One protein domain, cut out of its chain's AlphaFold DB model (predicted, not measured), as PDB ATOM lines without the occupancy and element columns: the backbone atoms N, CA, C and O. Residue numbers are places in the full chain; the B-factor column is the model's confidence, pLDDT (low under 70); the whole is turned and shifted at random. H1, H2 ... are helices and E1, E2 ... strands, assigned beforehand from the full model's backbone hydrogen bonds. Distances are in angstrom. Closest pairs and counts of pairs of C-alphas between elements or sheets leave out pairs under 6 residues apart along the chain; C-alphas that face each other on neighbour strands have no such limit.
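AT A GLANCE: This is residues 4 to 221 of the 222 residues of a protein of Streptococcus pneumoniae (UniProt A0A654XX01). A strongly twisted sheet of five strands curls round helix H7 on one face, with H3 packed on the opposite face and H6 over E2 and E1. H4 and H5 lie beyond H3, on its side away from the sheet; H1 packs on H3 with residues 5 to 9, and H2 packs on the other end of H1. The 218 printed residues include seven named helices and five named strands, in the order H1 H2 H3 H4 H5 H6 E1 E2 E3 E4 H7 E5; the class is mixed, and the sheet, in order E4 E3 E2 E1 E5, is antiparallel throughout. The whole is compact, with a radius of gyration of the C-alphas of 17.1 A, and rounded, spanning 46 by 38 by 36 A.

HOW THE PARTS SIT: The sheet runs from edge strand E4, residues 182 to 186, through E3, residues 168 to 173, E2, residues 153 to 165, and E1, residues 139 to 147, to edge strand E5, residues 212 to 215. E1 to E4 form a meander, each strand the antiparallel neighbour of the one before, in three hairpins. Within hydrogen-bond range are N 184 and O 171 at 2.8 A for E4 and E3, N 163 and O 170 at 2.9 A for E3 and E2, N 143 and O 158 at 2.8 A for E2 and E1, and N 142 and O 214 at 2.9 A for E1 and E5. The sheet curls round H7, residues 189 to 199; the C-alphas of Gly 197 and Phe 212, the closest of H7 and E5, are 7.1 A apart. H3, residues 58 to 66, is on the opposite face, over E2 at a height over the sheet of 7.9 A. H6, residues 118 to 129, is on the sheet too, at a height over the sheet of 8.3 A; the domain has three layers, helices on both faces of a sheet, with H3 and H6 on one face and H7 on the other. H1, residues 4 to 20, touches H3 at a steep tilt of 38 degrees, with closest C-alphas Ser 5 and Leu 65 at 5.0 A. H1 touches H2, residues 39 to 50, with residues 19 to 20 alone; the closest C-alphas, of Val 20 and Ile 42, are 5.9 A apart. H4, residues 83 to 92, only just touches H3, with 3 pairs of C-alphas within 8 A, the closest those of Ile 60 and Asp 85 at 7.0 A. H5, residues 97 to 106, is close to H3 but not clearly touching, the closest C-alphas being those of Tyr 63 and Phe 103 at 6.6 A. Every O i to N i+4 pair is within hydrogen-bond range in H1, H3, H4, H5, H6 and H7; in H2 it is 7 of 8.

IN THESE COORDINATES: H1 begins at C-alpha 4 (114.400, 193.698, 120.428) and is 24.6 A long. E2, 34.9 A, ends at C-alpha 165 (119.970, 174.981, 121.970); E1 is 24.7 A. E5 ends at C-alpha 215 (134.588, 183.281, 126.206).

THE WHOLE: The two C-alphas farthest apart, of Ser 22 and Ala 114, are 46.7 A apart. The printed part has no cut. The links H1 to H2, H3 to H4, H5 to H6 and H7 to E5 are long. The mean pLDDT of the printed part is 95.9, and no printed residue is under 70.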
ATOM      1  N   ASN A   4     114.183 192.619 121.397       95.06
ATOM      2  CA  ASN A   4     114.400 193.698 120.428       95.06
ATOM      3  C   ASN A   4     115.746 193.531 119.708       95.06
ATOM      4  O   ASN A   4     115.803 193.649 118.488       95.06
ATOM      5  N   SER A   5     116.811 193.173 120.438       95.19
ATOM      6  CA  SER A   5     118.112 192.835 119.831       95.19
ATOM      7  C   SER A   5     118.012 191.664 118.847       95.19
ATOM      8  O   SER A   5     118.662 191.665 117.803       95.19
ATOM      9  N   VAL A   6     117.186 190.659 119.158       95.44
ATOM     10  CA  VAL A   6     116.962 189.509 118.269       95.44
ATOM     11  C   VAL A   6     116.200 189.916 117.008       95.44
ATOM     12  O   VAL A   6     116.597 189.520 115.913       95.44
ATOM     13  N   ASP A   7     115.146 190.719 117.142       96.81
ATOM     14  CA  ASP A   7     114.357 191.202 116.006       96.81
ATOM     15  C   ASP A   7     115.194 192.093 115.075       96.81
ATOM     16  O   ASP A   7     115.151 191.935 113.853       96.81
ATOM     17  N   GLU A   8     116.013 192.987 115.631       96.38
ATOM     18  CA  GLU A   8     116.953 193.806 114.859       96.38
ATOM     19  C   GLU A   8     117.987 192.955 114.116       96.38
ATOM     20  O   GLU A   8     118.208 193.160 112.920       96.38
ATOM     21  N   PHE A   9     118.562 191.949 114.779       96.75
ATOM     22  CA  PHE A   9     119.473 191.009 114.134       96.75
ATOM     23  C   PHE A   9     118.793 190.274 112.969       96.75
ATOM     24  O   PHE A   9     119.350 190.199 111.871       96.75
ATOM     25  N   PHE A  10     117.565 189.777 113.154       96.88
ATOM     26  CA  PHE A  10     116.828 189.125 112.070       96.88
ATOM     27  C   PHE A  10     116.454 190.085 110.941       96.88
ATOM     28  O   PHE A  10     116.410 189.653 109.790       96.88
ATOM     29  N   ASN A  11     116.237 191.371 111.213       97.00
ATOM     30  CA  ASN A  11     116.052 192.362 110.153       97.00
ATOM     31  C   ASN A  11     117.303 192.475 109.269       97.00
ATOM     32  O   ASN A  11     117.164 192.505 108.046       97.00
ATOM     33  N   LEU A  12     118.509 192.447 109.853       96.56
ATOM     34  CA  LEU A  12     119.763 192.426 109.089       96.56
ATOM     35  C   LEU A  12     119.896 191.146 108.247       96.56
ATOM     36  O   LEU A  12     120.201 191.217 107.054       96.56
ATOM     37  N   VAL A  13     119.603 189.981 108.837       96.50
ATOM     38  CA  VAL A  13     119.621 188.681 108.137       96.50
ATOM     39  C   VAL A  13     118.630 188.668 106.971       96.50
ATOM     40  O   VAL A  13     118.969 188.255 105.864       96.50
ATOM     41  N   ASN A  14     117.399 189.123 107.200       96.62
ATOM     42  CA  ASN A  14     116.335 189.098 106.200       96.62
ATOM     43  C   ASN A  14     116.597 190.081 105.055       96.62
ATOM     44  O   ASN A  14     116.342 189.741 103.899       96.62
ATOM     45  N   ASP A  15     117.122 191.272 105.351       96.31
ATOM     46  CA  ASP A  15     117.532 192.250 104.340       96.31
ATOM     47  C   ASP A  15     118.658 191.681 103.462       96.31
ATOM     48  O   ASP A  15     118.539 191.677 102.235       96.31
ATOM     49  N   TYR A  16     119.685 191.084 104.082       96.62
ATOM     50  CA  TYR A  16     120.745 190.366 103.372       96.62
ATOM     51  C   TYR A  16     120.197 189.257 102.474       96.62
ATOM     52  O   TYR A  16     120.414 189.282 101.259       96.62
ATOM     53  N   ASN A  17     119.416 188.337 103.039       95.81
ATOM     54  CA  ASN A  17     118.872 187.195 102.310       95.81
ATOM     55  C   ASN A  17     117.969 187.623 101.143       95.81
ATOM     56  O   ASN A  17     118.006 187.021 100.069       95.81
ATOM     57  N   THR A  18     117.186 188.688 101.324       96.62
ATOM     58  CA  THR A  18     116.322 189.240 100.269       96.62
ATOM     59  C   THR A  18     117.139 189.773  99.091       96.62
ATOM     60  O   THR A  18     116.718 189.644  97.942       96.62
ATOM     61  N   ILE A  19     118.306 190.365  99.355       96.06
ATOM     62  CA  ILE A  19     119.139 191.006  98.332       96.06
ATOM     63  C   ILE A  19     119.986 189.992  97.566       96.06
ATOM     64  O   ILE A  19     120.039 190.054  96.337       96.06
ATOM     65  N   VAL A  20     120.616 189.042  98.262       94.38
ATOM     66  CA  VAL A  20     121.450 188.017  97.607       94.38
ATOM     67  C   VAL A  20     120.619 186.900  96.963       94.38
ATOM     68  O   VAL A  20     121.110 186.159  96.098       94.38
ATOM     69  N   GLY A  21     119.340 186.792  97.340       91.25
ATOM     70  CA  GLY A  21     118.421 185.775  96.842       91.25
ATOM     71  C   GLY A  21     118.914 184.375  97.202       91.25
ATOM     72  O   GLY A  21     119.339 184.127  98.317       91.25
ATOM     73  N   SER A  22     118.909 183.441  96.253       88.62
ATOM     74  CA  SER A  22     119.431 182.083  96.480       88.62
ATOM     75  C   SER A  22     120.961 181.972  96.403       88.62
ATOM     76  O   SER A  22     121.499 180.868  96.477       88.62
ATOM     77  N   THR A  23     121.688 183.078  96.216       89.88
ATOM     78  CA  THR A  23     123.147 183.043  96.040       89.88
ATOM     79  C   THR A  23     123.835 182.809  97.384       89.88
ATOM     80  O   THR A  23     123.815 183.678  98.246       89.88
ATOM     81  N   GLY A  24     124.446 181.634  97.561       82.12
ATOM     82  CA  GLY A  24     125.207 181.289  98.768       82.12
ATOM     83  C   GLY A  24     124.361 180.926  99.995       82.12
ATOM     84  O   GLY A  24     124.925 180.550 101.018       82.12
ATOM     85  N   LEU A  25     123.027 180.995  99.913       88.00
ATOM     86  CA  LEU A  25     122.149 180.666 101.037       88.00
ATOM     87  C   LEU A  25     121.815 179.171 101.092       88.00
ATOM     88  O   LEU A  25     121.468 178.560 100.082       88.00
ATOM     89  N   SER A  26     121.833 178.615 102.304       85.88
ATOM     90  CA  SER A  26     121.300 177.288 102.633       85.88
ATOM     91  C   SER A  26     120.320 177.415 103.798       85.88
ATOM     92  O   SER A  26     120.598 178.134 104.755       85.88
ATOM     93  N   GLY A  27     119.177 176.731 103.715       83.62
ATOM     94  CA  GLY A  27     118.141 176.752 104.759       83.62
ATOM     95  C   GLY A  27     118.252 175.624 105.787       83.62
ATOM     96  O   GLY A  27     117.724 175.756 106.888       83.62
ATOM     97  N   ASP A  28     118.952 174.539 105.449       88.69
ATOM     98  CA  ASP A  28     119.072 173.352 106.294       88.69
ATOM     99  C   ASP A  28     120.481 173.208 106.877       88.69
ATOM    100  O   ASP A  28     121.487 173.548 106.240       88.69
ATOM    101  N   PHE A  29     120.557 172.641 108.084       90.19
ATOM    102  CA  PHE A  29     121.829 172.261 108.692       90.19
ATOM    103  C   PHE A  29     122.449 171.095 107.927       90.19
ATOM    104  O   PHE A  29     121.861 170.018 107.820       90.19
ATOM    105  N   THR A  30     123.672 171.298 107.451       89.38
ATOM    106  CA  THR A  30     124.470 170.283 106.761       89.38
ATOM    107  C   THR A  30     125.873 170.237 107.356       89.38
ATOM    108  O   THR A  30     126.361 171.218 107.919       89.38
ATOM    109  N   SER A  31     126.522 169.074 107.286       87.50
ATOM    110  CA  SER A  31     127.933 168.963 107.655       87.50
ATOM    111  C   SER A  31     128.793 169.674 106.614       87.50
ATOM    112  O   SER A  31     128.591 169.481 105.417       87.50
ATOM    113  N   PHE A  32     129.779 170.443 107.066       84.06
ATOM    114  CA  PHE A  32     130.700 171.163 106.193       84.06
ATOM    115  C   PHE A  32     132.126 171.100 106.745       84.06
ATOM    116  O   PHE A  32     132.339 170.904 107.942       84.06
ATOM    117  N   THR A  33     133.104 171.268 105.859       76.19
ATOM    118  CA  THR A  33     134.523 171.459 106.212       76.19
ATOM    119  C   THR A  33     135.033 172.812 105.731       76.19
ATOM    120  O   THR A  33     135.841 173.447 106.397       76.19
ATOM    121  N   HIS A  34     134.542 173.254 104.574       76.94
ATOM    122  CA  HIS A  34     134.794 174.554 103.977       76.94
ATOM    123  C   HIS A  34     133.612 174.901 103.067       76.94
ATOM    124  O   HIS A  34     133.032 173.998 102.458       76.94
ATOM    125  N   THR A  35     133.280 176.185 102.970       81.38
ATOM    126  CA  THR A  35     132.240 176.688 102.071       81.38
ATOM    127  C   THR A  35     132.843 177.803 101.236       81.38
ATOM    128  O   THR A  35     133.348 178.774 101.793       81.38
ATOM    129  N   GLU A  36     132.782 177.667  99.915       84.62
ATOM    130  CA  GLU A  36     133.152 178.732  98.984       84.62
ATOM    131  C   GLU A  36     131.895 179.495  98.561       84.62
ATOM    132  O   GLU A  36     130.877 178.896  98.203       84.62
ATOM    133  N   TYR A  37     131.975 180.823  98.594       89.62
ATOM    134  CA  TYR A  37     130.895 181.714  98.184       89.62
ATOM    135  C   TYR A  37     131.288 182.492  96.930       89.62
ATOM    136  O   TYR A  37     132.431 182.916  96.775       89.62
ATOM    137  N   ASP A  38     130.316 182.729  96.049       93.06
ATOM    138  CA  ASP A  38     130.466 183.620  94.895       93.06
ATOM    139  C   ASP A  38     130.409 185.085  95.368       93.06
ATOM    140  O   ASP A  38     129.392 185.772  95.237       93.06
ATOM    141  N   VAL A  39     131.495 185.529  96.012       93.12
ATOM    142  CA  VAL A  39     131.612 186.861  96.621       93.12
ATOM    143  C   VAL A  39     131.438 187.955  95.571       93.12
ATOM    144  O   VAL A  39     130.754 188.934  95.839       93.12
ATOM    145  N   GLU A  40     131.962 187.774  94.356       93.88
ATOM    146  CA  GLU A  40     131.799 188.748  93.268       93.88
ATOM    147  C   GLU A  40     130.317 188.983  92.953       93.88
ATOM    148  O   GLU A  40     129.849 190.127  92.920       93.88
ATOM    149  N   LYS A  41     129.548 187.902  92.782       96.06
ATOM    150  CA  LYS A  41     128.111 188.003  92.534       96.06
ATOM    151  C   LYS A  41     127.363 188.587  93.728       96.06
ATOM    152  O   LYS A  41     126.467 189.411  93.527       96.06
ATOM    153  N   ILE A  42     127.707 188.181  94.949       95.62
ATOM    154  CA  ILE A  42     127.082 188.707  96.167       95.62
ATOM    155  C   ILE A  42     127.319 190.218  96.281       95.62
ATOM    156  O   ILE A  42     126.352 190.975  96.386       95.62
ATOM    157  N   SER A  43     128.570 190.672  96.177       94.25
ATOM    158  CA  SER A  43     128.927 192.092  96.221       94.25
ATOM    159  C   SER A  43     128.242 192.877  95.107       94.25
ATOM    160  O   SER A  43     127.763 193.983  95.338       94.25
ATOM    161  N   HIS A  44     128.133 192.308  93.902       95.75
ATOM    162  CA  HIS A  44     127.421 192.948  92.801       95.75
ATOM    163  C   HIS A  44     125.935 193.172  93.121       95.75
ATOM    164  O   HIS A  44     125.430 194.285  92.950       95.75
ATOM    165  N   LEU A  45     125.236 192.142  93.609       96.75
ATOM    166  CA  LEU A  45     123.824 192.237  94.004       96.75
ATOM    167  C   LEU A  45     123.623 193.234  95.149       96.75
ATOM    168  O   LEU A  45     122.688 194.039  95.117       96.75
ATOM    169  N   TRP A  46     124.521 193.206  96.133       96.75
ATOM    170  CA  TRP A  46     124.482 194.091  97.287       96.75
ATOM    171  C   TRP A  46     124.678 195.555  96.893       96.75
ATOM    172  O   TRP A  46     123.811 196.389  97.166       96.75
ATOM    173  N   ASN A  47     125.742 195.861  96.149       95.50
ATOM    174  CA  ASN A  47     126.064 197.220  95.712       95.50
ATOM    175  C   ASN A  47     124.959 197.816  94.828       95.50
ATOM    176  O   ASN A  47     124.642 198.998  94.955       95.50
ATOM    177  N   GLN A  48     124.297 197.005  93.991       96.50
ATOM    178  CA  GLN A  48     123.136 197.464  93.214       96.50
ATOM    179  C   GLN A  48     121.973 197.965  94.088       96.50
ATOM    180  O   GLN A  48     121.179 198.789  93.628       96.50
ATOM    181  N   LYS A  49     121.823 197.447  95.312       97.12
ATOM    182  CA  LYS A  49     120.715 197.791  96.217       97.12
ATOM    183  C   LYS A  49     121.095 198.773  97.313       97.12
ATOM    184  O   LYS A  49     120.246 199.569  97.707       97.12
ATOM    185  N   LYS A  50     122.329 198.711  97.807       96.56
ATOM    186  CA  LYS A  50     122.783 199.443  98.998       96.56
ATOM    187  C   LYS A  50     123.833 200.513  98.703       96.56
ATOM    188  O   LYS A  50     124.143 201.300  99.595       96.56
ATOM    189  N   GLY A  51     124.323 200.599  97.464       95.06
ATOM    190  CA  GLY A  51     125.352 201.563  97.084       95.06
ATOM    191  C   GLY A  51     126.630 201.332  97.886       95.06
ATOM    192  O   GLY A  51     127.158 200.227  97.888       95.06
ATOM    193  N   ASP A  52     127.089 202.365  98.589       93.94
ATOM    194  CA  ASP A  52     128.366 202.348  99.315       93.94
ATOM    195  C   ASP A  52     128.298 201.672 100.696       93.94
ATOM    196  O   ASP A  52     129.326 201.550 101.367       93.94
ATOM    197  N   PHE A  53     127.110 201.275 101.166       96.38
ATOM    198  CA  PHE A  53     126.982 200.513 102.407       96.38
ATOM    199  C   PHE A  53     127.386 199.062 102.154       96.38
ATOM    200  O   PHE A  53     126.656 198.329 101.497       96.38
ATOM    201  N   VAL A  54     128.515 198.637 102.719       94.38
ATOM    202  CA  VAL A  54     129.104 197.303 102.499       94.38
ATOM    203  C   VAL A  54     128.383 196.164 103.231       94.38
ATOM    204  O   VAL A  54     128.690 195.001 103.004       94.38
ATOM    205  N   GLY A  55     127.406 196.475 104.087       95.38
ATOM    206  CA  GLY A  55     126.757 195.502 104.966       95.38
ATOM    207  C   GLY A  55     127.367 195.499 106.364       95.38
ATOM    208  O   GLY A  55     128.000 196.462 106.781       95.38
ATOM    209  N   THR A  56     127.169 194.417 107.113       96.69
ATOM    210  CA  THR A  56     127.656 194.273 108.495       96.69
ATOM    211  C   THR A  56     128.585 193.065 108.629       96.69
ATOM    212  O   THR A  56     128.460 192.092 107.886       96.69
ATOM    213  N   ASN A  57     129.511 193.094 109.587       96.50
ATOM    214  CA  ASN A  57     130.504 192.036 109.820       96.50
ATOM    215  C   ASN A  57     130.298 191.330 111.178       96.50
ATOM    216  O   ASN A  57     129.287 191.550 111.850       96.50
ATOM    217  N   CYS A  58     131.249 190.486 111.589       97.88
ATOM    218  CA  CYS A  58     131.224 189.754 112.861       97.88
ATOM    219  C   CYS A  58     130.929 190.645 114.078       97.88
ATOM    220  O   CYS A  58     130.020 190.342 114.855       97.88
ATOM    221  N   ARG A  59     131.659 191.758 114.222       98.44
ATOM    222  CA  ARG A  59     131.565 192.682 115.363       98.44
ATOM    223  C   ARG A  59     130.210 193.370 115.412       98.44
ATOM    224  O   ARG A  59     129.539 193.309 116.440       98.44
ATOM    225  N   ILE A  60     129.776 193.960 114.294       98.31
ATOM    226  CA  ILE A  60     128.490 194.672 114.211       98.31
ATOM    227  C   ILE A  60     127.334 193.721 114.538       98.31
ATOM    228  O   ILE A  60     126.476 194.041 115.357       98.31
ATOM    229  N   ASN A  61     127.325 192.527 113.943       97.69
ATOM    230  CA  ASN A  61     126.247 191.563 114.162       97.69
ATOM    231  C   ASN A  61     126.243 191.005 115.591       97.69
ATOM    232  O   ASN A  61     125.176 190.869 116.187       97.69
ATOM    233  N   SER A  62     127.420 190.729 116.162       98.00
ATOM    234  CA  SER A  62     127.523 190.248 117.542       98.00
ATOM    235  C   SER A  62     127.061 191.306 118.542       98.00
ATOM    236  O   SER A  62     126.308 190.979 119.454       98.00
ATOM    237  N   TYR A  63     127.437 192.576 118.353       98.31
ATOM    238  CA  TYR A  63     126.950 193.659 119.211       98.31
ATOM    239  C   TYR A  63     125.446 193.894 119.045       98.31
ATOM    240  O   TYR A  63     124.747 193.959 120.047       98.31
ATOM    241  N   CYS A  64     124.917 193.915 117.815       97.69
ATOM    242  CA  CYS A  64     123.473 194.032 117.570       97.69
ATOM    243  C   CYS A  64     122.671 192.978 118.355       97.69
ATOM    244  O   CYS A  64     121.677 193.309 119.003       97.69
ATOM    245  N   LEU A  65     123.155 191.733 118.381       96.81
ATOM    246  CA  LEU A  65     122.512 190.638 119.105       96.81
ATOM    247  C   LEU A  65     122.666 190.737 120.639       96.81
ATOM    248  O   LEU A  65     121.850 190.180 121.378       96.81
ATOM    249  N   LEU A  66     123.702 191.428 121.128       96.94
ATOM    250  CA  LEU A  66     124.091 191.472 122.541       96.94
ATOM    251  C   LEU A  66     123.792 192.794 123.266       96.94
ATOM    252  O   LEU A  66     123.766 192.774 124.495       96.94
ATOM    253  N   LYS A  67     123.569 193.915 122.568       93.94
ATOM    254  CA  LYS A  67     123.575 195.281 123.140       93.94
ATOM    255  C   LYS A  67     122.617 195.512 124.316       93.94
ATOM    256  O   LYS A  67     122.973 196.184 125.271       93.94
ATOM    257  N   ASN A  68     121.465 194.838 124.353       94.31
ATOM    258  CA  ASN A  68     120.518 194.917 125.482       94.31
ATOM    259  C   ASN A  68     120.708 193.801 126.529       94.31
ATOM    260  O   ASN A  68     119.873 193.579 127.404       94.31
ATOM    261  N   SER A  69     121.770 193.012 126.398       94.12
ATOM    262  CA  SER A  69     122.086 191.842 127.225       94.12
ATOM    263  C   SER A  69     123.508 191.877 127.791       94.12
ATOM    264  O   SER A  69     123.869 190.972 128.546       94.12
ATOM    265  N   VAL A  70     124.295 192.900 127.448       95.25
ATOM    266  CA  VAL A  70     125.636 193.166 127.964       95.25
ATOM    267  C   VAL A  70     125.654 194.592 128.503       95.25
ATOM    268  O   VAL A  70     125.194 195.507 127.835       95.25
ATOM    269  N   THR A  71     126.180 194.795 129.709       97.38
ATOM    270  CA  THR A  71     126.398 196.153 130.226       97.38
ATOM    271  C   THR A  71     127.786 196.628 129.830       97.38
ATOM    272  O   THR A  71     128.785 196.027 130.240       97.38
ATOM    273  N   ILE A  72     127.831 197.716 129.064       97.94
ATOM    274  CA  ILE A  72     129.066 198.366 128.640       97.94
ATOM    275  C   ILE A  72     129.487 199.397 129.702       97.94
ATOM    276  O   ILE A  72     128.695 200.271 130.067       97.94
ATOM    277  N   PRO A  73     130.704 199.299 130.264       97.38
ATOM    278  CA  PRO A  73     131.214 200.287 131.203       97.38
ATOM    279  C   PRO A  73     131.559 201.596 130.484       97.38
ATOM    280  O   PRO A  73     131.822 201.624 129.286       97.38
ATOM    281  N   LYS A  74     131.644 202.695 131.237       95.19
ATOM    282  CA  LYS A  74     132.174 203.959 130.710       95.19
ATOM    283  C   LYS A  74     133.699 203.907 130.702       95.19
ATOM    284  O   LYS A  74     134.317 204.116 131.745       95.19
ATOM    285  N   LEU A  75     134.282 203.629 129.542       95.94
ATOM    286  CA  LEU A  75     135.728 203.602 129.316       95.94
ATOM    287  C   LEU A  75     136.096 204.558 128.183       95.94
ATOM    288  O   LEU A  75     135.265 204.890 127.342       95.94
ATOM    289  N   GLU A  76     137.353 204.994 128.158       96.69
ATOM    290  CA  GLU A  76     137.895 205.655 126.976       96.69
ATOM    291  C   GLU A  76     138.030 204.620 125.855       96.69
ATOM    292  O   GLU A  76     138.656 203.573 126.040       96.69
ATOM    293  N   LYS A  77     137.413 204.900 124.707       96.44
ATOM    294  CA  LYS A  77     137.490 204.032 123.534       96.44
ATOM    295  C   LYS A  77     138.819 204.197 122.798       96.44
ATOM    296  O   LYS A  77     139.371 205.292 122.721       96.44
ATOM    297  N   ASN A  78     139.289 203.114 122.190       97.50
ATOM    298  CA  ASN A  78     140.403 203.098 121.246       97.50
ATOM    299  C   ASN A  78     139.956 202.383 119.963       97.50
ATOM    300  O   ASN A  78     140.181 201.187 119.776       97.50
ATOM    301  N   ASP A  79     139.280 203.136 119.099       96.44
ATOM    302  CA  ASP A  79     138.535 202.681 117.918       96.44
ATOM    303  C   ASP A  79     139.358 202.706 116.616       96.44
ATOM    304  O   ASP A  79     138.815 202.575 115.520       96.44
ATOM    305  N   GLN A  80     140.685 202.831 116.707       96.06
ATOM    306  CA  GLN A  80     141.550 203.017 115.532       96.06
ATOM    307  C   GLN A  80     141.500 201.849 114.529       96.06
ATOM    308  O   GLN A  80     141.715 202.054 113.335       96.06
ATOM    309  N   LEU A  81     141.160 200.639 114.988       95.62
ATOM    310  CA  LEU A  81     140.978 199.446 114.145       95.62
ATOM    311  C   LEU A  81     139.510 199.192 113.745       95.62
ATOM    312  O   LEU A  81     139.195 198.136 113.192       95.62
ATOM    313  N   LEU A  82     138.609 200.139 114.023       97.69
ATOM    314  CA  LEU A  82     137.171 200.035 113.753       97.69
ATOM    315  C   LEU A  82     136.727 200.899 112.564       97.69
ATOM    316  O   LEU A  82     135.540 201.144 112.390       97.69
ATOM    317  N   PHE A  83     137.653 201.395 111.736       97.06
ATOM    318  CA  PHE A  83     137.329 202.347 110.666       97.06
ATOM    319  C   PHE A  83     136.323 201.798 109.635       97.06
ATOM    320  O   PHE A  83     135.401 202.517 109.258       97.06
ATOM    321  N   LEU A  84     136.455 200.533 109.207       96.88
ATOM    322  CA  LEU A  84     135.486 199.903 108.293       96.88
ATOM    323  C   LEU A  84     134.146 199.643 108.979       96.88
ATOM    324  O   LEU A  84     133.098 199.811 108.363       96.88
ATOM    325  N   ASP A  85     134.173 199.234 110.247       98.19
ATOM    326  CA  ASP A  85     132.971 199.003 111.043       98.19
ATOM    327  C   ASP A  85     132.177 200.296 111.194       98.19
ATOM    328  O   ASP A  85     130.982 200.323 110.920       98.19
ATOM    329  N   ASN A  86     132.858 201.380 111.559       98.38
ATOM    330  CA  ASN A  86     132.256 202.686 111.756       98.38
ATOM    331  C   ASN A  86     131.747 203.296 110.449       98.38
ATOM    332  O   ASN A  86     130.646 203.842 110.442       98.38
ATOM    333  N   ASP A  87     132.471 203.141 109.336       98.06
ATOM    334  CA  ASP A  87     131.976 203.539 108.011       98.06
ATOM    335  C   ASP A  87     130.704 202.762 107.625       98.06
ATOM    336  O   ASP A  87     129.724 203.349 107.162       98.06
ATOM    337  N   ALA A  88     130.675 201.450 107.881       97.75
ATOM    338  CA  ALA A  88     129.502 200.620 107.638       97.75
ATOM    339  C   ALA A  88     128.317 201.001 108.544       97.75
ATOM    340  O   ALA A  88     127.191 201.114 108.057       97.75
ATOM    341  N   ILE A  89     128.563 201.246 109.836       98.25
ATOM    342  CA  ILE A  89     127.553 201.715 110.795       98.25
ATOM    343  C   ILE A  89     126.965 203.050 110.332       98.25
ATOM    344  O   ILE A  89     125.742 203.189 110.313       98.25
ATOM    345  N   ASP A  90     127.799 204.000 109.903       97.94
ATOM    346  CA  ASP A  90     127.365 205.339 109.489       97.94
ATOM    347  C   ASP A  90     126.577 205.317 108.176       97.94
ATOM    348  O   ASP A  90     125.490 205.897 108.083       97.94
ATOM    349  N   LYS A  91     127.086 204.618 107.155       97.31
ATOM    350  CA  LYS A  91     126.412 204.503 105.852       97.31
ATOM    351  C   LYS A  91     125.128 203.685 105.937       97.31
ATOM    352  O   LYS A  91     124.132 204.040 105.307       97.31
ATOM    353  N   GLY A  92     125.153 202.603 106.713       95.94
ATOM    354  CA  GLY A  92     124.006 201.728 106.941       95.94
ATOM    355  C   GLY A  92     123.007 202.275 107.957       95.94
ATOM    356  O   GLY A  92     121.883 201.783 108.007       95.94
ATOM    357  N   LYS A  93     123.397 203.290 108.745       96.31
ATOM    358  CA  LYS A  93     122.650 203.792 109.912       96.31
ATOM    359  C   LYS A  93     122.235 202.649 110.840       96.31
ATOM    360  O   LYS A  93     121.085 202.570 111.265       96.31
ATOM    361  N   VAL A  94     123.174 201.732 111.078       96.75
ATOM    362  CA  VAL A  94     122.917 200.469 111.786       96.75
ATOM    363  C   VAL A  94     122.650 200.718 113.270       96.75
ATOM    364  O   VAL A  94     121.818 200.040 113.862       96.75
ATOM    365  N   PHE A  95     123.329 201.710 113.846       97.75
ATOM    366  CA  PHE A  95     123.257 202.070 115.258       97.75
ATOM    367  C   PHE A  95     122.966 203.556 115.435       97.75
ATOM    368  O   PHE A  95     123.317 204.379 114.581       97.75
ATOM    369  N   ASP A  96     122.328 203.895 116.554       97.31
ATOM    370  CA  ASP A  96     122.275 205.278 117.011       97.31
ATOM    371  C   ASP A  96     123.615 205.704 117.643       97.31
ATOM    372  O   ASP A  96     124.597 204.957 117.650       97.31
ATOM    373  N   SER A  97     123.691 206.940 118.140       97.25
ATOM    374  CA  SER A  97     124.932 207.462 118.715       97.25
ATOM    375  C   SER A  97     125.370 206.735 119.987       97.25
ATOM    376  O   SER A  97     126.571 206.637 120.219       97.25
ATOM    377  N   GLN A  98     124.422 206.272 120.808       97.06
ATOM    378  CA  GLN A  98     124.742 205.572 122.049       97.06
ATOM    379  C   GLN A  98     125.253 204.169 121.724       97.06
ATOM    380  O   GLN A  98     126.333 203.795 122.176       97.06
ATOM    381  N   ASP A  99     124.524 203.442 120.880       97.88
ATOM    382  CA  ASP A  99     124.897 202.099 120.443       97.88
ATOM    383  C   ASP A  99     126.266 202.100 119.740       97.88
ATOM    384  O   ASP A  99     127.087 201.209 119.943       97.88
ATOM    385  N   LYS A 100     126.557 203.130 118.933       98.31
ATOM    386  CA  LYS A 100     127.868 203.280 118.287       98.31
ATOM    387  C   LYS A 100     128.993 203.526 119.298       98.31
ATOM    388  O   LYS A 100     130.066 202.946 119.169       98.31
ATOM    389  N   GLU A 101     128.768 204.375 120.301       98.12
ATOM    390  CA  GLU A 101     129.763 204.632 121.350       98.12
ATOM    391  C   GLU A 101     130.061 203.362 122.158       98.12
ATOM    392  O   GLU A 101     131.219 203.021 122.394       98.12
ATOM    393  N   GLU A 102     129.020 202.625 122.526       98.50
ATOM    394  CA  GLU A 102     129.127 201.355 123.236       98.50
ATOM    395  C   GLU A 102     129.808 200.258 122.400       98.50
ATOM    396  O   GLU A 102     130.647 199.516 122.923       98.50
ATOM    397  N   PHE A 103     129.503 200.190 121.101       98.69
ATOM    398  CA  PHE A 103     130.187 199.330 120.136       98.69
ATOM    399  C   PHE A 103     131.693 199.619 120.097       98.69
ATOM    400  O   PHE A 103     132.507 198.695 120.206       98.69
ATOM    401  N   ASP A 104     132.067 200.897 119.991       98.69
ATOM    402  CA  ASP A 104     133.470 201.303 119.943       98.69
ATOM    403  C   ASP A 104     134.209 200.957 121.243       98.69
ATOM    404  O   ASP A 104     135.365 200.530 121.211       98.69
ATOM    405  N   ILE A 105     133.552 201.112 122.398       98.69
ATOM    406  CA  ILE A 105     134.116 200.716 123.694       98.69
ATOM    407  C   ILE A 105     134.336 199.201 123.738       98.69
ATOM    408  O   ILE A 105     135.422 198.762 124.107       98.69
ATOM    409  N   LEU A 106     133.346 198.395 123.346       98.69
ATOM    410  CA  LEU A 106     133.436 196.932 123.414       98.69
ATOM    411  C   LEU A 106     134.563 196.363 122.543       98.69
ATOM    412  O   LEU A 106     135.256 195.436 122.966       98.69
ATOM    413  N   PHE A 107     134.751 196.912 121.342       98.69
ATOM    414  CA  PHE A 107     135.753 196.435 120.383       98.69
ATOM    415  C   PHE A 107     137.005 197.307 120.311       98.69
ATOM    416  O   PHE A 107     137.779 197.204 119.357       98.69
ATOM    417  N   SER A 108     137.229 198.134 121.331       98.56
ATOM    418  CA  SER A 108     138.462 198.897 121.466       98.56
ATOM    419  C   SER A 108     139.682 197.982 121.446       98.56
ATOM    420  O   SER A 108     139.692 196.908 122.053       98.56
ATOM    421  N   ARG A 109     140.748 198.433 120.780       98.25
ATOM    422  CA  ARG A 109     142.043 197.759 120.886       98.25
ATOM    423  C   ARG A 109     142.653 197.996 122.267       98.25
ATOM    424  O   ARG A 109     142.554 199.089 122.828       98.25
ATOM    425  N   VAL A 110     143.320 196.983 122.804       98.56
ATOM    426  CA  VAL A 110     143.853 196.963 124.168       98.56
ATOM    427  C   VAL A 110     145.381 196.972 124.115       98.56
ATOM    428  O   VAL A 110     145.955 196.055 123.531       98.56
ATOM    429  N   PRO A 111     146.067 197.966 124.710       98.19
ATOM    430  CA  PRO A 111     147.526 197.973 124.774       98.19
ATOM    431  C   PRO A 111     148.071 196.715 125.459       98.19
ATOM    432  O   PRO A 111     147.540 196.268 126.481       98.19
ATOM    433  N   THR A 112     149.159 196.165 124.933       98.44
ATOM    434  CA  THR A 112     149.815 194.980 125.487       98.44
ATOM    435  C   THR A 112     151.338 195.129 125.526       98.44
ATOM    436  O   THR A 112     151.866 196.239 125.487       98.44
ATOM    437  N   GLU A 113     152.045 194.025 125.743       97.69
ATOM    438  CA  GLU A 113     153.499 193.974 125.885       97.69
ATOM    439  C   GLU A 113     154.138 193.362 124.636       97.69
ATOM    440  O   GLU A 113     153.544 192.480 124.026       97.69
ATOM    441  N   ALA A 114     155.366 193.775 124.303       97.81
ATOM    442  CA  ALA A 114     156.124 193.255 123.161       97.81
ATOM    443  C   ALA A 114     156.616 191.825 123.424       97.81
ATOM    444  O   ALA A 114     157.765 191.588 123.807       97.81
ATOM    445  N   THR A 115     155.711 190.865 123.275       98.00
ATOM    446  CA  THR A 115     155.934 189.438 123.506       98.00
ATOM    447  C   THR A 115     155.089 188.608 122.544       98.00
ATOM    448  O   THR A 115     154.184 189.104 121.887       98.00
ATOM    449  N   THR A 116     155.402 187.319 122.450       97.81
ATOM    450  CA  THR A 116     154.574 186.329 121.740       97.81
ATOM    451  C   THR A 116     153.859 185.382 122.709       97.81
ATOM    452  O   THR A 116     153.179 184.443 122.285       97.81
ATOM    453  N   ASP A 117     154.009 185.609 124.020       98.06
ATOM    454  CA  ASP A 117     153.367 184.810 125.060       98.06
ATOM    455  C   ASP A 117     151.872 185.137 125.152       98.06
ATOM    456  O   ASP A 117     151.450 186.130 125.749       98.06
ATOM    457  N   VAL A 118     151.060 184.234 124.599       98.00
ATOM    458  CA  VAL A 118     149.594 184.296 124.638       98.00
ATOM    459  C   VAL A 118     149.063 184.478 126.056       98.00
ATOM    460  O   VAL A 118     148.051 185.148 126.228       98.00
ATOM    461  N   LYS A 119     149.724 183.933 127.084       98.31
ATOM    462  CA  LYS A 119     149.256 184.075 128.463       98.31
ATOM    463  C   LYS A 119     149.284 185.537 128.919       98.31
ATOM    464  O   LYS A 119     148.316 185.989 129.520       98.31
ATOM    465  N   VAL A 120     150.356 186.270 128.604       98.50
ATOM    466  CA  VAL A 120     150.475 187.701 128.936       98.50
ATOM    467  C   VAL A 120     149.352 188.484 128.260       98.50
ATOM    468  O   VAL A 120     148.670 189.280 128.901       98.50
ATOM    469  N   HIS A 121     149.111 188.218 126.978       98.62
ATOM    470  CA  HIS A 121     148.058 188.888 126.219       98.62
ATOM    471  C   HIS A 121     146.650 188.544 126.717       98.62
ATOM    472  O   HIS A 121     145.812 189.431 126.884       98.62
ATOM    473  N   ALA A 122     146.396 187.269 127.006       98.62
ATOM    474  CA  ALA A 122     145.132 186.799 127.544       98.62
ATOM    475  C   ALA A 122     144.808 187.463 128.887       98.62
ATOM    476  O   ALA A 122     143.695 187.946 129.059       98.62
ATOM    477  N   GLU A 123     145.780 187.592 129.796       98.62
ATOM    478  CA  GLU A 123     145.593 188.283 131.082       98.62
ATOM    479  C   GLU A 123     145.222 189.773 130.899       98.62
ATOM    480  O   GLU A 123     144.391 190.305 131.646       98.62
ATOM    481  N   LYS A 124     145.768 190.456 129.876       98.69
ATOM    482  CA  LYS A 124     145.356 191.833 129.531       98.69
ATOM    483  C   LYS A 124     143.915 191.882 129.021       98.69
ATOM    484  O   LYS A 124     143.158 192.749 129.456       98.69
ATOM    485  N   MET A 125     143.516 190.955 128.146       98.69
ATOM    486  CA  MET A 125     142.132 190.903 127.656       98.69
ATOM    487  C   MET A 125     141.132 190.482 128.728       98.69
ATOM    488  O   MET A 125     140.047 191.053 128.772       98.69
ATOM    489  N   GLU A 126     141.478 189.550 129.620       98.75
ATOM    490  CA  GLU A 126     140.655 189.224 130.793       98.75
ATOM    491  C   GLU A 126     140.464 190.469 131.661       98.75
ATOM    492  O   GLU A 126     139.344 190.777 132.058       98.75
ATOM    493  N   THR A 127     141.532 191.238 131.899       98.69
ATOM    494  CA  THR A 127     141.442 192.498 132.649       98.69
ATOM    495  C   THR A 127     140.496 193.483 131.963       98.69
ATOM    496  O   THR A 127     139.588 194.005 132.609       98.69
ATOM    497  N   PHE A 128     140.659 193.701 130.657       98.75
ATOM    498  CA  PHE A 128     139.796 194.590 129.887       98.75
ATOM    499  C   PHE A 128     138.326 194.154 129.937       98.75
ATOM    500  O   PHE A 128     137.474 194.939 130.360       98.75
ATOM    501  N   PHE A 129     138.037 192.897 129.584       98.69
ATOM    502  CA  PHE A 129     136.677 192.367 129.517       98.69
ATOM    503  C   PHE A 129     136.028 192.141 130.887       98.69
ATOM    504  O   PHE A 129     134.806 192.195 130.981       98.69
ATOM    505  N   SER A 130     136.795 191.989 131.971       98.38
ATOM    506  CA  SER A 130     136.244 191.874 133.336       98.38
ATOM    507  C   SER A 130     135.451 193.105 133.797       98.38
ATOM    508  O   SER A 130     134.684 193.029 134.754       98.38
ATOM    509  N   GLN A 131     135.622 194.240 133.113       98.50
ATOM    510  CA  GLN A 131     134.896 195.484 133.374       98.50
ATOM    511  C   GLN A 131     133.473 195.485 132.790       98.50
ATOM    512  O   GLN A 131     132.668 196.348 133.137       98.50
ATOM    513  N   PHE A 132     133.163 194.538 131.904       98.44
ATOM    514  CA  PHE A 132     131.876 194.387 131.237       98.44
ATOM    515  C   PHE A 132     131.027 193.350 131.974       98.44
ATOM    516  O   PHE A 132     131.546 192.386 132.538       98.44
ATOM    517  N   GLN A 133     129.703 193.506 131.939       98.06
ATOM    518  CA  GLN A 133     128.796 192.471 132.445       98.06
ATOM    519  C   GLN A 133     128.158 191.755 131.269       98.06
ATOM    520  O   GLN A 133     127.209 192.258 130.671       98.06
ATOM    521  N   PHE A 134     128.700 190.593 130.919       97.75
ATOM    522  CA  PHE A 134     128.199 189.808 129.801       97.75
ATOM    523  C   PHE A 134     126.987 188.956 130.167       97.75
ATOM    524  O   PHE A 134     126.787 188.570 131.320       97.75
ATOM    525  N   ASN A 135     126.214 188.575 129.150       95.38
ATOM    526  CA  ASN A 135     125.138 187.616 129.323       95.38
ATOM    527  C   ASN A 135     125.691 186.226 129.683       95.38
ATOM    528  O   ASN A 135     126.635 185.723 129.067       95.38
ATOM    529  N   GLU A 136     125.070 185.563 130.657       91.69
ATOM    530  CA  GLU A 136     125.485 184.217 131.070       91.69
ATOM    531  C   GLU A 136     125.107 183.135 130.049       91.69
ATOM    532  O   GLU A 136     125.804 182.128 129.937       91.69
ATOM    533  N   LYS A 137     124.013 183.333 129.303       92.25
ATOM    534  CA  LYS A 137     123.472 182.355 128.348       92.25
ATOM    535  C   LYS A 137     123.923 182.625 126.916       92.25
ATOM    536  O   LYS A 137     124.243 181.681 126.208       92.25
ATOM    537  N   ALA A 138     123.932 183.882 126.486       96.38
ATOM    538  CA  ALA A 138     124.432 184.289 125.177       96.38
ATOM    539  C   ALA A 138     125.902 184.691 125.298       96.38
ATOM    540  O   ALA A 138     126.227 185.797 125.719       96.38
ATOM    541  N   ARG A 139     126.781 183.742 124.991       98.00
ATOM    542  CA  ARG A 139     128.225 183.865 125.176       98.00
ATOM    543  C   ARG A 139     128.840 184.569 123.970       98.00
ATOM    544  O   ARG A 139     128.711 184.078 122.853       98.00
ATOM    545  N   MET A 140     129.518 185.686 124.192       98.62
ATOM    546  CA  MET A 140     130.363 186.330 123.194       98.62
ATOM    547  C   MET A 140     131.676 185.555 123.098       98.62
ATOM    548  O   MET A 140     132.456 185.539 124.051       98.62
ATOM    549  N   LEU A 141     131.919 184.903 121.964       98.81
ATOM    550  CA  LEU A 141     133.182 184.219 121.710       98.81
ATOM    551  C   LEU A 141     134.039 185.076 120.793       98.81
ATOM    552  O   LEU A 141     133.687 185.258 119.629       98.81
ATOM    553  N   SER A 142     135.158 185.569 121.313       98.75
ATOM    554  CA  SER A 142     136.063 186.466 120.595       98.75
ATOM    555  C   SER A 142     137.381 185.771 120.291       98.75
ATOM    556  O   SER A 142     138.040 185.271 121.198       98.75
ATOM    557  N   VAL A 143     137.799 185.795 119.029       98.75
ATOM    558  CA  VAL A 143     139.171 185.488 118.618       98.75
ATOM    559  C   VAL A 143     139.967 186.783 118.676       98.75
ATOM    560  O   VAL A 143     139.683 187.738 117.948       98.75
ATOM    561  N   VAL A 144     140.954 186.821 119.563       98.81
ATOM    562  CA  VAL A 144     141.821 187.977 119.775       98.81
ATOM    563  C   VAL A 144     143.109 187.801 118.985       98.81
ATOM    564  O   VAL A 144     143.729 186.735 119.023       98.81
ATOM    565  N   LEU A 145     143.502 188.863 118.285       98.62
ATOM    566  CA  LEU A 145     144.726 188.949 117.497       98.62
ATOM    567  C   LEU A 145     145.696 189.945 118.136       98.62
ATOM    568  O   LEU A 145     145.270 190.909 118.774       98.62
ATOM    569  N   HIS A 146     146.991 189.694 117.949       98.44
ATOM    570  CA  HIS A 146     148.071 190.602 118.322       98.44
ATOM    571  C   HIS A 146     148.491 191.418 117.093       98.44
ATOM    572  O   HIS A 146     148.725 190.834 116.036       98.44
ATOM    573  N   ASP A 147     148.574 192.737 117.235       96.44
ATOM    574  CA  ASP A 147     149.101 193.678 116.247       96.44
ATOM    575  C   ASP A 147     150.288 194.447 116.834       96.44
ATOM    576  O   ASP A 147     150.261 194.819 118.007       96.44
ATOM    577  N   ASN A 148     151.307 194.678 116.008       96.06
ATOM    578  CA  ASN A 148     152.517 195.419 116.360       96.06
ATOM    579  C   ASN A 148     152.874 196.520 115.341       96.06
ATOM    580  O   ASN A 148     153.979 197.067 115.384       96.06
ATOM    581  N   LEU A 149     151.965 196.856 114.412       93.00
ATOM    582  CA  LEU A 149     152.239 197.814 113.333       93.00
ATOM    583  C   LEU A 149     152.454 199.251 113.834       93.00
ATOM    584  O   LEU A 149     153.319 199.956 113.312       93.00
ATOM    585  N   ASP A 150     151.692 199.692 114.834       93.12
ATOM    586  CA  ASP A 150     151.772 201.036 115.424       93.12
ATOM    587  C   ASP A 150     151.910 201.012 116.960       93.12
ATOM    588  O   ASP A 150     151.598 201.983 117.653       93.12
ATOM    589  N   GLY A 151     152.428 199.902 117.485       95.00
ATOM    590  CA  GLY A 151     152.537 199.596 118.908       95.00
ATOM    591  C   GLY A 151     151.924 198.234 119.213       95.00
ATOM    592  O   GLY A 151     151.273 197.645 118.363       95.00
ATOM    593  N   GLU A 152     152.137 197.728 120.423       97.88
ATOM    594  CA  GLU A 152     151.660 196.401 120.821       97.88
ATOM    595  C   GLU A 152     150.198 196.491 121.273       97.88
ATOM    596  O   GLU A 152     149.896 197.041 122.341       97.88
ATOM    597  N   TYR A 153     149.285 195.946 120.472       98.44
ATOM    598  CA  TYR A 153     147.850 195.993 120.730       98.44
ATOM    599  C   TYR A 153     147.167 194.649 120.503       98.44
ATOM    600  O   TYR A 153     147.506 193.875 119.613       98.44
ATOM    601  N   LEU A 154     146.133 194.396 121.292       98.75
ATOM    602  CA  LEU A 154     145.215 193.281 121.124       98.75
ATOM    603  C   LEU A 154     143.892 193.802 120.592       98.75
ATOM    604  O   LEU A 154     143.415 194.845 121.032       98.75
ATOM    605  N   PHE A 155     143.270 193.071 119.681       98.56
ATOM    606  CA  PHE A 155     141.946 193.425 119.182       98.56
ATOM    607  C   PHE A 155     141.139 192.180 118.835       98.56
ATOM    608  O   PHE A 155     141.683 191.103 118.590       98.56
ATOM    609  N   VAL A 156     139.817 192.329 118.821       98.62
ATOM    610  CA  VAL A 156     138.903 191.264 118.404       98.62
ATOM    611  C   VAL A 156     138.926 191.172 116.879       98.62
ATOM    612  O   VAL A 156     138.324 192.001 116.197       98.62
ATOM    613  N   GLY A 157     139.638 190.176 116.350       97.44
ATOM    614  CA  GLY A 157     139.726 189.918 114.911       97.44
ATOM    615  C   GLY A 157     138.533 189.133 114.366       97.44
ATOM    616  O   GLY A 157     138.168 189.290 113.205       97.44
ATOM    617  N   HIS A 158     137.895 188.319 115.210       98.25
ATOM    618  CA  HIS A 158     136.625 187.664 114.900       98.25
ATOM    619  C   HIS A 158     135.773 187.502 116.154       98.25
ATOM    620  O   HIS A 158     136.307 187.345 117.250       98.25
ATOM    621  N   VAL A 159     134.453 187.512 115.996       98.69
ATOM    622  CA  VAL A 159     133.511 187.309 117.096       98.69
ATOM    623  C   VAL A 159     132.208 186.689 116.604       98.69
ATOM    624  O   VAL A 159     131.736 186.980 115.506       98.69
ATOM    625  N   GLY A 160     131.618 185.842 117.438       98.50
ATOM    626  CA  GLY A 160     130.250 185.368 117.265       98.50
ATOM    627  C   GLY A 160     129.564 185.144 118.606       98.50
ATOM    628  O   GLY A 160     130.169 185.305 119.671       98.50
ATOM    629  N   VAL A 161     128.294 184.743 118.556       98.50
ATOM    630  CA  VAL A 161     127.474 184.515 119.750       98.50
ATOM    631  C   VAL A 161     127.093 183.044 119.846       98.50
ATOM    632  O   VAL A 161     126.428 182.505 118.964       98.50
ATOM    633  N   LEU A 162     127.499 182.391 120.935       98.44
ATOM    634  CA  LEU A 162     127.144 181.011 121.249       98.44
ATOM    635  C   LEU A 162     125.975 180.990 122.242       98.44
ATOM    636  O   LEU A 162     126.075 181.529 123.346       98.44
ATOM    637  N   VAL A 163     124.876 180.336 121.872       97.38
ATOM    638  CA  VAL A 163     123.691 180.164 122.726       97.38
ATOM    639  C   VAL A 163     123.382 178.679 122.944       97.38
ATOM    640  O   VAL A 163     123.600 177.874 122.036       97.38
ATOM    641  N   PRO A 164     122.854 178.284 124.117       96.25
ATOM    642  CA  PRO A 164     122.267 176.963 124.304       96.25
ATOM    643  C   PRO A 164     121.135 176.715 123.302       96.25
ATOM    644  O   PRO A 164     120.319 177.605 123.051       96.25
ATOM    645  N   ALA A 165     121.071 175.499 122.776       94.44
ATOM    646  CA  ALA A 165     119.970 174.981 121.970       94.44
ATOM    647  C   ALA A 165     119.445 173.679 122.603       94.44
ATOM    648  O   ALA A 165     120.070 173.155 123.523       94.44
ATOM    649  N   ASP A 166     118.312 173.157 122.117       90.88
ATOM    650  CA  ASP A 166     117.727 171.909 122.644       90.88
ATOM    651  C   ASP A 166     118.747 170.755 122.636       90.88
ATOM    652  O   ASP A 166     118.905 170.059 123.638       90.88
ATOM    653  N   ASP A 167     119.506 170.637 121.542       90.75
ATOM    654  CA  ASP A 167     120.575 169.655 121.361       90.75
ATOM    655  C   ASP A 167     121.937 170.354 121.192       90.75
ATOM    656  O   ASP A 167     122.449 170.514 120.079       90.75
ATOM    657  N   GLY A 168     122.523 170.789 122.311       96.38
ATOM    658  CA  GLY A 168     123.871 171.365 122.369       96.38
ATOM    659  C   GLY A 168     123.879 172.892 122.296       96.38
ATOM    660  O   GLY A 168     123.267 173.571 123.122       96.38
ATOM    661  N   PHE A 169     124.618 173.443 121.336       97.88
ATOM    662  CA  PHE A 169     124.822 174.882 121.188       97.88
ATOM    663  C   PHE A 169     124.676 175.332 119.737       97.88
ATOM    664  O   PHE A 169     125.038 174.612 118.805       97.88
ATOM    665  N   LEU A 170     124.191 176.558 119.561       97.56
ATOM    666  CA  LEU A 170     124.140 177.249 118.281       97.56
ATOM    667  C   LEU A 170     125.109 178.429 118.314       97.56
ATOM    668  O   LEU A 170     124.972 179.321 119.151       97.56
ATOM    669  N   PHE A 171     126.082 178.427 117.411       97.88
ATOM    670  CA  PHE A 171     127.005 179.532 117.203       97.88
ATOM    671  C   PHE A 171     126.542 180.357 116.010       97.88
ATOM    672  O   PHE A 171     126.467 179.842 114.896       97.88
ATOM    673  N   VAL A 172     126.203 181.617 116.255       97.25
ATOM    674  CA  VAL A 172     125.780 182.567 115.230       97.25
ATOM    675  C   VAL A 172     126.959 183.468 114.899       97.25
ATOM    676  O   VAL A 172     127.500 184.136 115.782       97.25
ATOM    677  N   GLU A 173     127.355 183.489 113.630       95.12
ATOM    678  CA  GLU A 173     128.479 184.290 113.166       95.12
ATOM    679  C   GLU A 173     128.244 184.900 111.784       95.12
ATOM    680  O   GLU A 173     127.373 184.496 111.009       95.12
ATOM    681  N   LYS A 174     129.069 185.899 111.486       93.75
ATOM    682  CA  LYS A 174     129.183 186.538 110.184       93.75
ATOM    683  C   LYS A 174     130.667 186.734 109.910       93.75
ATOM    684  O   LYS A 174     131.300 187.480 110.643       93.75
ATOM    685  N   LEU A 175     131.230 186.062 108.911       88.94
ATOM    686  CA  LEU A 175     132.687 186.034 108.721       88.94
ATOM    687  C   LEU A 175     133.230 187.321 108.107       88.94
ATOM    688  O   LEU A 175     134.192 187.894 108.611       88.94
ATOM    689  N   THR A 176     132.579 187.801 107.054       90.62
ATOM    690  CA  THR A 176     132.941 189.034 106.351       90.62
ATOM    691  C   THR A 176     131.701 189.894 106.120       90.62
ATOM    692  O   THR A 176     130.590 189.549 106.538       90.62
ATOM    693  N   PHE A 177     131.868 191.049 105.482       92.94
ATOM    694  CA  PHE A 177     130.732 191.878 105.088       92.94
ATOM    695  C   PHE A 177     129.878 191.172 104.027       92.94
ATOM    696  O   PHE A 177     128.647 191.205 104.087       92.94
ATOM    697  N   GLU A 178     130.540 190.462 103.120       92.38
ATOM    698  CA  GLU A 178     129.971 189.868 101.924       92.38
ATOM    699  C   GLU A 178     129.410 188.472 102.152       92.38
ATOM    700  O   GLU A 178     128.374 188.159 101.584       92.38
ATOM    701  N   GLU A 179     130.063 187.617 102.940       92.75
ATOM    702  CA  GLU A 179     129.645 186.217 103.092       92.75
ATOM    703  C   GLU A 179     128.269 186.091 103.761       92.75
ATOM    704  O   GLU A 179     127.855 187.002 104.460       92.75
ATOM    705  N   PRO A 180     127.514 184.998 103.591       93.38
ATOM    706  CA  PRO A 180     126.235 184.832 104.277       93.38
ATOM    707  C   PRO A 180     126.345 184.768 105.805       93.38
ATOM    708  O   PRO A 180     127.368 184.387 106.373       93.38
ATOM    709  N   TYR A 181     125.242 185.091 106.479       95.00
ATOM    710  CA  TYR A 181     125.066 184.797 107.901       95.00
ATOM    711  C   TYR A 181     125.089 183.289 108.138       95.00
ATOM    712  O   TYR A 181     124.466 182.533 107.390       95.00
ATOM    713  N   GLN A 182     125.769 182.855 109.196       94.06
ATOM    714  CA  GLN A 182     125.918 181.442 109.517       94.06
ATOM    715  C   GLN A 182     125.396 181.137 110.917       94.06
ATOM    716  O   GLN A 182     125.579 181.900 111.866       94.06
ATOM    717  N   ALA A 183     124.766 179.973 111.031       94.69
ATOM    718  CA  ALA A 183     124.434 179.351 112.296       94.69
ATOM    719  C   ALA A 183     125.013 177.933 112.284       94.69
ATOM    720  O   ALA A 183     124.678 177.128 111.415       94.69
ATOM    721  N   ILE A 184     125.896 177.629 113.230       95.25
ATOM    722  CA  ILE A 184     126.613 176.355 113.304       95.25
ATOM    723  C   ILE A 184     126.205 175.638 114.585       95.25
ATOM    724  O   ILE A 184     126.196 176.229 115.664       95.25
ATOM    725  N   LYS A 185     125.860 174.356 114.472       96.25
ATOM    726  CA  LYS A 185     125.524 173.516 115.624       96.25
ATOM    727  C   LYS A 185     126.767 172.828 116.170       96.25
ATOM    728  O   LYS A 185     127.502 172.194 115.417       96.25
ATOM    729  N   PHE A 186     126.933 172.884 117.484       96.94
ATOM    730  CA  PHE A 186     127.984 172.180 118.210       96.94
ATOM    731  C   PHE A 186     127.390 171.329 119.328       96.94
ATOM    732  O   PHE A 186     126.438 171.737 119.991       96.94
ATOM    733  N   ALA A 187     127.978 170.155 119.570       96.94
ATOM    734  CA  ALA A 187     127.580 169.299 120.688       96.94
ATOM    735  C   ALA A 187     128.004 169.889 122.047       96.94
ATOM    736  O   ALA A 187     127.334 169.674 123.055       96.94
ATOM    737  N   SER A 188     129.106 170.641 122.072       97.31
ATOM    738  CA  SER A 188     129.680 171.254 123.269       97.31
ATOM    739  C   SER A 188     130.291 172.625 122.966       97.31
ATOM    740  O   SER A 188     130.551 172.958 121.806       97.31
ATOM    741  N   LYS A 189     130.564 173.422 124.007       97.12
ATOM    742  CA  LYS A 189     131.283 174.695 123.834       97.12
ATOM    743  C   LYS A 189     132.719 174.451 123.378       97.12
ATOM    744  O   LYS A 189     133.241 175.189 122.549       97.12
ATOM    745  N   GLU A 190     133.328 173.379 123.873       97.75
ATOM    746  CA  GLU A 190     134.689 172.959 123.564       97.75
ATOM    747  C   GLU A 190     134.863 172.659 122.073       97.75
ATOM    748  O   GLU A 190     135.900 172.987 121.500       97.75
ATOM    749  N   ASP A 191     133.847 172.093 121.418       97.19
ATOM    750  CA  ASP A 191     133.878 171.868 119.969       97.19
ATOM    751  C   ASP A 191     133.813 173.186 119.183       97.19
ATOM    752  O   ASP A 191     134.522 173.336 118.186       97.19
ATOM    753  N   CYS A 192     133.056 174.178 119.668       97.88
ATOM    754  CA  CYS A 192     133.069 175.530 119.103       97.88
ATOM    755  C   CYS A 192     134.435 176.211 119.296       97.88
ATOM    756  O   CYS A 192     134.947 176.849 118.375       97.88
ATOM    757  N   TYR A 193     135.067 176.054 120.465       98.44
ATOM    758  CA  TYR A 193     136.404 176.601 120.701       98.44
ATOM    759  C   TYR A 193     137.450 175.953 119.789       98.44
ATOM    760  O   TYR A 193     138.286 176.655 119.228       98.44
ATOM    761  N   LYS A 194     137.394 174.630 119.585       97.31
ATOM    762  CA  LYS A 194     138.280 173.927 118.640       97.31
ATOM    763  C   LYS A 194     138.063 174.393 117.205       97.31
ATOM    764  O   LYS A 194     139.042 174.555 116.481       97.31
ATOM    765  N   TYR A 195     136.811 174.615 116.800       96.31
ATOM    766  CA  TYR A 195     136.481 175.165 115.485       96.31
ATOM    767  C   TYR A 195     137.157 176.523 115.272       96.31
ATOM    768  O   TYR A 195     137.920 176.677 114.319       96.31
ATOM    769  N   LEU A 196     136.957 177.469 116.194       97.38
ATOM    770  CA  LEU A 196     137.581 178.793 116.129       97.38
ATOM    771  C   LEU A 196     139.114 178.698 116.185       97.38
ATOM    772  O   LEU A 196     139.804 179.284 115.357       97.38
ATOM    773  N   GLY A 197     139.655 177.904 117.110       96.75
ATOM    774  CA  GLY A 197     141.097 177.741 117.285       96.75
ATOM    775  C   GLY A 197     141.779 177.141 116.059       96.75
ATOM    776  O   GLY A 197     142.877 177.554 115.712       96.75
ATOM    777  N   THR A 198     141.111 176.214 115.367       95.31
ATOM    778  CA  THR A 198     141.612 175.626 114.115       95.31
ATOM    779  C   THR A 198     141.508 176.621 112.965       95.31
ATOM    780  O   THR A 198     142.468 176.800 112.223       95.31
ATOM    781  N   LYS A 199     140.358 177.290 112.823       94.00
ATOM    782  CA  LYS A 199     140.084 178.216 111.717       94.00
ATOM    783  C   LYS A 199     141.042 179.405 111.688       94.00
ATOM    784  O   LYS A 199     141.453 179.827 110.614       94.00
ATOM    785  N   TYR A 200     141.400 179.920 112.863       95.69
ATOM    786  CA  TYR A 200     142.261 181.092 113.004       95.69
ATOM    787  C   TYR A 200     143.690 180.737 113.445       95.69
ATOM    788  O   TYR A 200     144.447 181.635 113.791       95.69
ATOM    789  N   ALA A 201     144.097 179.460 113.423       94.88
ATOM    790  CA  ALA A 201     145.408 179.021 113.926       94.88
ATOM    791  C   ALA A 201     146.596 179.765 113.288       94.88
ATOM    792  O   ALA A 201     147.587 180.050 113.966       94.88
ATOM    793  N   ASP A 202     146.463 180.097 112.002       94.88
ATOM    794  CA  ASP A 202     147.508 180.711 111.182       94.88
ATOM    795  C   ASP A 202     147.349 182.236 111.029       94.88
ATOM    796  O   ASP A 202     148.101 182.861 110.286       94.88
ATOM    797  N   TYR A 203     146.404 182.865 111.742       94.44
ATOM    798  CA  TYR A 203     146.213 184.325 111.743       94.44
ATOM    799  C   TYR A 203     147.260 185.008 112.640       94.44
ATOM    800  O   TYR A 203     146.950 185.645 113.642       94.44
ATOM    801  N   THR A 204     148.532 184.820 112.303       95.81
ATOM    802  CA  THR A 204     149.694 185.354 113.017       95.81
ATOM    803  C   THR A 204     150.854 185.565 112.044       95.81
ATOM    804  O   THR A 204     150.778 185.203 110.871       95.81
ATOM    805  N   GLY A 205     151.939 186.163 112.520       94.31
ATOM    806  CA  GLY A 205     153.106 186.500 111.717       94.31
ATOM    807  C   GLY A 205     154.374 186.558 112.556       94.31
ATOM    808  O   GLY A 205     154.367 186.287 113.757       94.31
ATOM    809  N   GLU A 206     155.486 186.904 111.913       93.50
ATOM    810  CA  GLU A 206     156.757 187.077 112.611       93.50
ATOM    811  C   GLU A 206     156.630 188.146 113.709       93.50
ATOM    812  O   GLU A 206     156.175 189.260 113.461       93.50
ATOM    813  N   GLY A 207     157.015 187.791 114.937       94.00
ATOM    814  CA  GLY A 207     156.939 188.687 116.095       94.00
ATOM    815  C   GLY A 207     155.553 188.831 116.730       94.00
ATOM    816  O   GLY A 207     155.451 189.489 117.759       94.00
ATOM    817  N   LEU A 208     154.510 188.195 116.186       97.56
ATOM    818  CA  LEU A 208     153.159 188.226 116.748       97.56
ATOM    819  C   LEU A 208     152.867 186.978 117.584       97.56
ATOM    820  O   LEU A 208     153.423 185.899 117.371       97.56
ATOM    821  N   ALA A 209     151.965 187.119 118.555       97.69
ATOM    822  CA  ALA A 209     151.452 185.973 119.290       97.69
ATOM    823  C   ALA A 209     150.463 185.188 118.421       97.69
ATOM    824  O   ALA A 209     149.867 185.722 117.480       97.69
ATOM    825  N   LYS A 210     150.257 183.911 118.753       97.75
ATOM    826  CA  LYS A 210     149.169 183.139 118.145       97.75
ATOM    827  C   LYS A 210     147.809 183.695 118.588       97.75
ATOM    828  O   LYS A 210     147.701 184.153 119.729       97.75
ATOM    829  N   PRO A 211     146.766 183.589 117.751       98.31
ATOM    830  CA  PRO A 211     145.413 183.943 118.150       98.31
ATOM    831  C   PRO A 211     144.943 183.114 119.335       98.31
ATOM    832  O   PRO A 211     145.316 181.949 119.496       98.31
ATOM    833  N   PHE A 212     144.091 183.715 120.155       98.62
ATOM    834  CA  PHE A 212     143.500 183.056 121.313       98.62
ATOM    835  C   PHE A 212     142.033 183.430 121.463       98.62
ATOM    836  O   PHE A 212     141.558 184.396 120.872       98.62
ATOM    837  N   ILE A 213     141.302 182.626 122.233       98.81
ATOM    838  CA  ILE A 213     139.851 182.745 122.346       98.81
ATOM    839  C   ILE A 213     139.483 183.250 123.733       98.81
ATOM    840  O   ILE A 213     139.940 182.711 124.742       98.81
ATOM    841  N   MET A 214     138.604 184.241 123.768       98.81
ATOM    842  CA  MET A 214     137.913 184.693 124.966       98.81
ATOM    843  C   MET A 214     136.466 184.206 124.907       98.81
ATOM    844  O   MET A 214     135.780 184.429 123.912       98.81
ATOM    845  N   ASP A 215     136.005 183.541 125.963       98.69
ATOM    846  CA  ASP A 215     134.588 183.281 126.206       98.69
ATOM    847  C   ASP A 215     134.084 184.311 127.228       98.69
ATOM    848  O   ASP A 215     134.325 184.176 128.433       98.69
ATOM    849  N   ASN A 216     133.391 185.347 126.747       98.56
ATOM    850  CA  ASN A 216     133.149 186.596 127.470       98.56
ATOM    851  C   ASN A 216     134.470 187.165 128.031       98.56
ATOM    852  O   ASN A 216     135.373 187.521 127.280       98.56
ATOM    853  N   ASP A 217     134.600 187.225 129.356       98.31
ATOM    854  CA  ASP A 217     135.734 187.783 130.088       98.31
ATOM    855  C   ASP A 217     136.800 186.746 130.471       98.31
ATOM    856  O   ASP A 217     137.696 187.064 131.253       98.31
ATOM    857  N   LYS A 218     136.701 185.505 129.976       98.50
ATOM    858  CA  LYS A 218     137.605 184.410 130.350       98.50
ATOM    859  C   LYS A 218     138.381 183.865 129.171       98.50
ATOM    860  O   LYS A 218     137.805 183.531 128.138       98.50
ATOM    861  N   TRP A 219     139.685 183.697 129.360       98.69
ATOM    862  CA  TRP A 219     140.528 183.035 128.375       98.69
ATOM    863  C   TRP A 219     140.226 181.534 128.305       98.69
ATOM    864  O   TRP A 219     140.236 180.821 129.314       98.69
ATOM    865  N   VAL A 220     139.990 181.036 127.092       98.12
ATOM    866  CA  VAL A 220     139.830 179.610 126.810       98.12
ATOM    867  C   VAL A 220     141.200 178.958 126.641       98.12
ATOM    868  O   VAL A 220     141.942 179.248 125.701       98.12
ATOM    869  N   LYS A 221     141.507 178.011 127.527       91.38
ATOM    870  CA  LYS A 221     142.683 177.142 127.416       91.38
ATOM    871  C   LYS A 221     142.307 175.919 126.579       91.38
ATOM    872  O   LYS A 221     141.613 175.039 127.085       91.38
TER     873      LYS A 221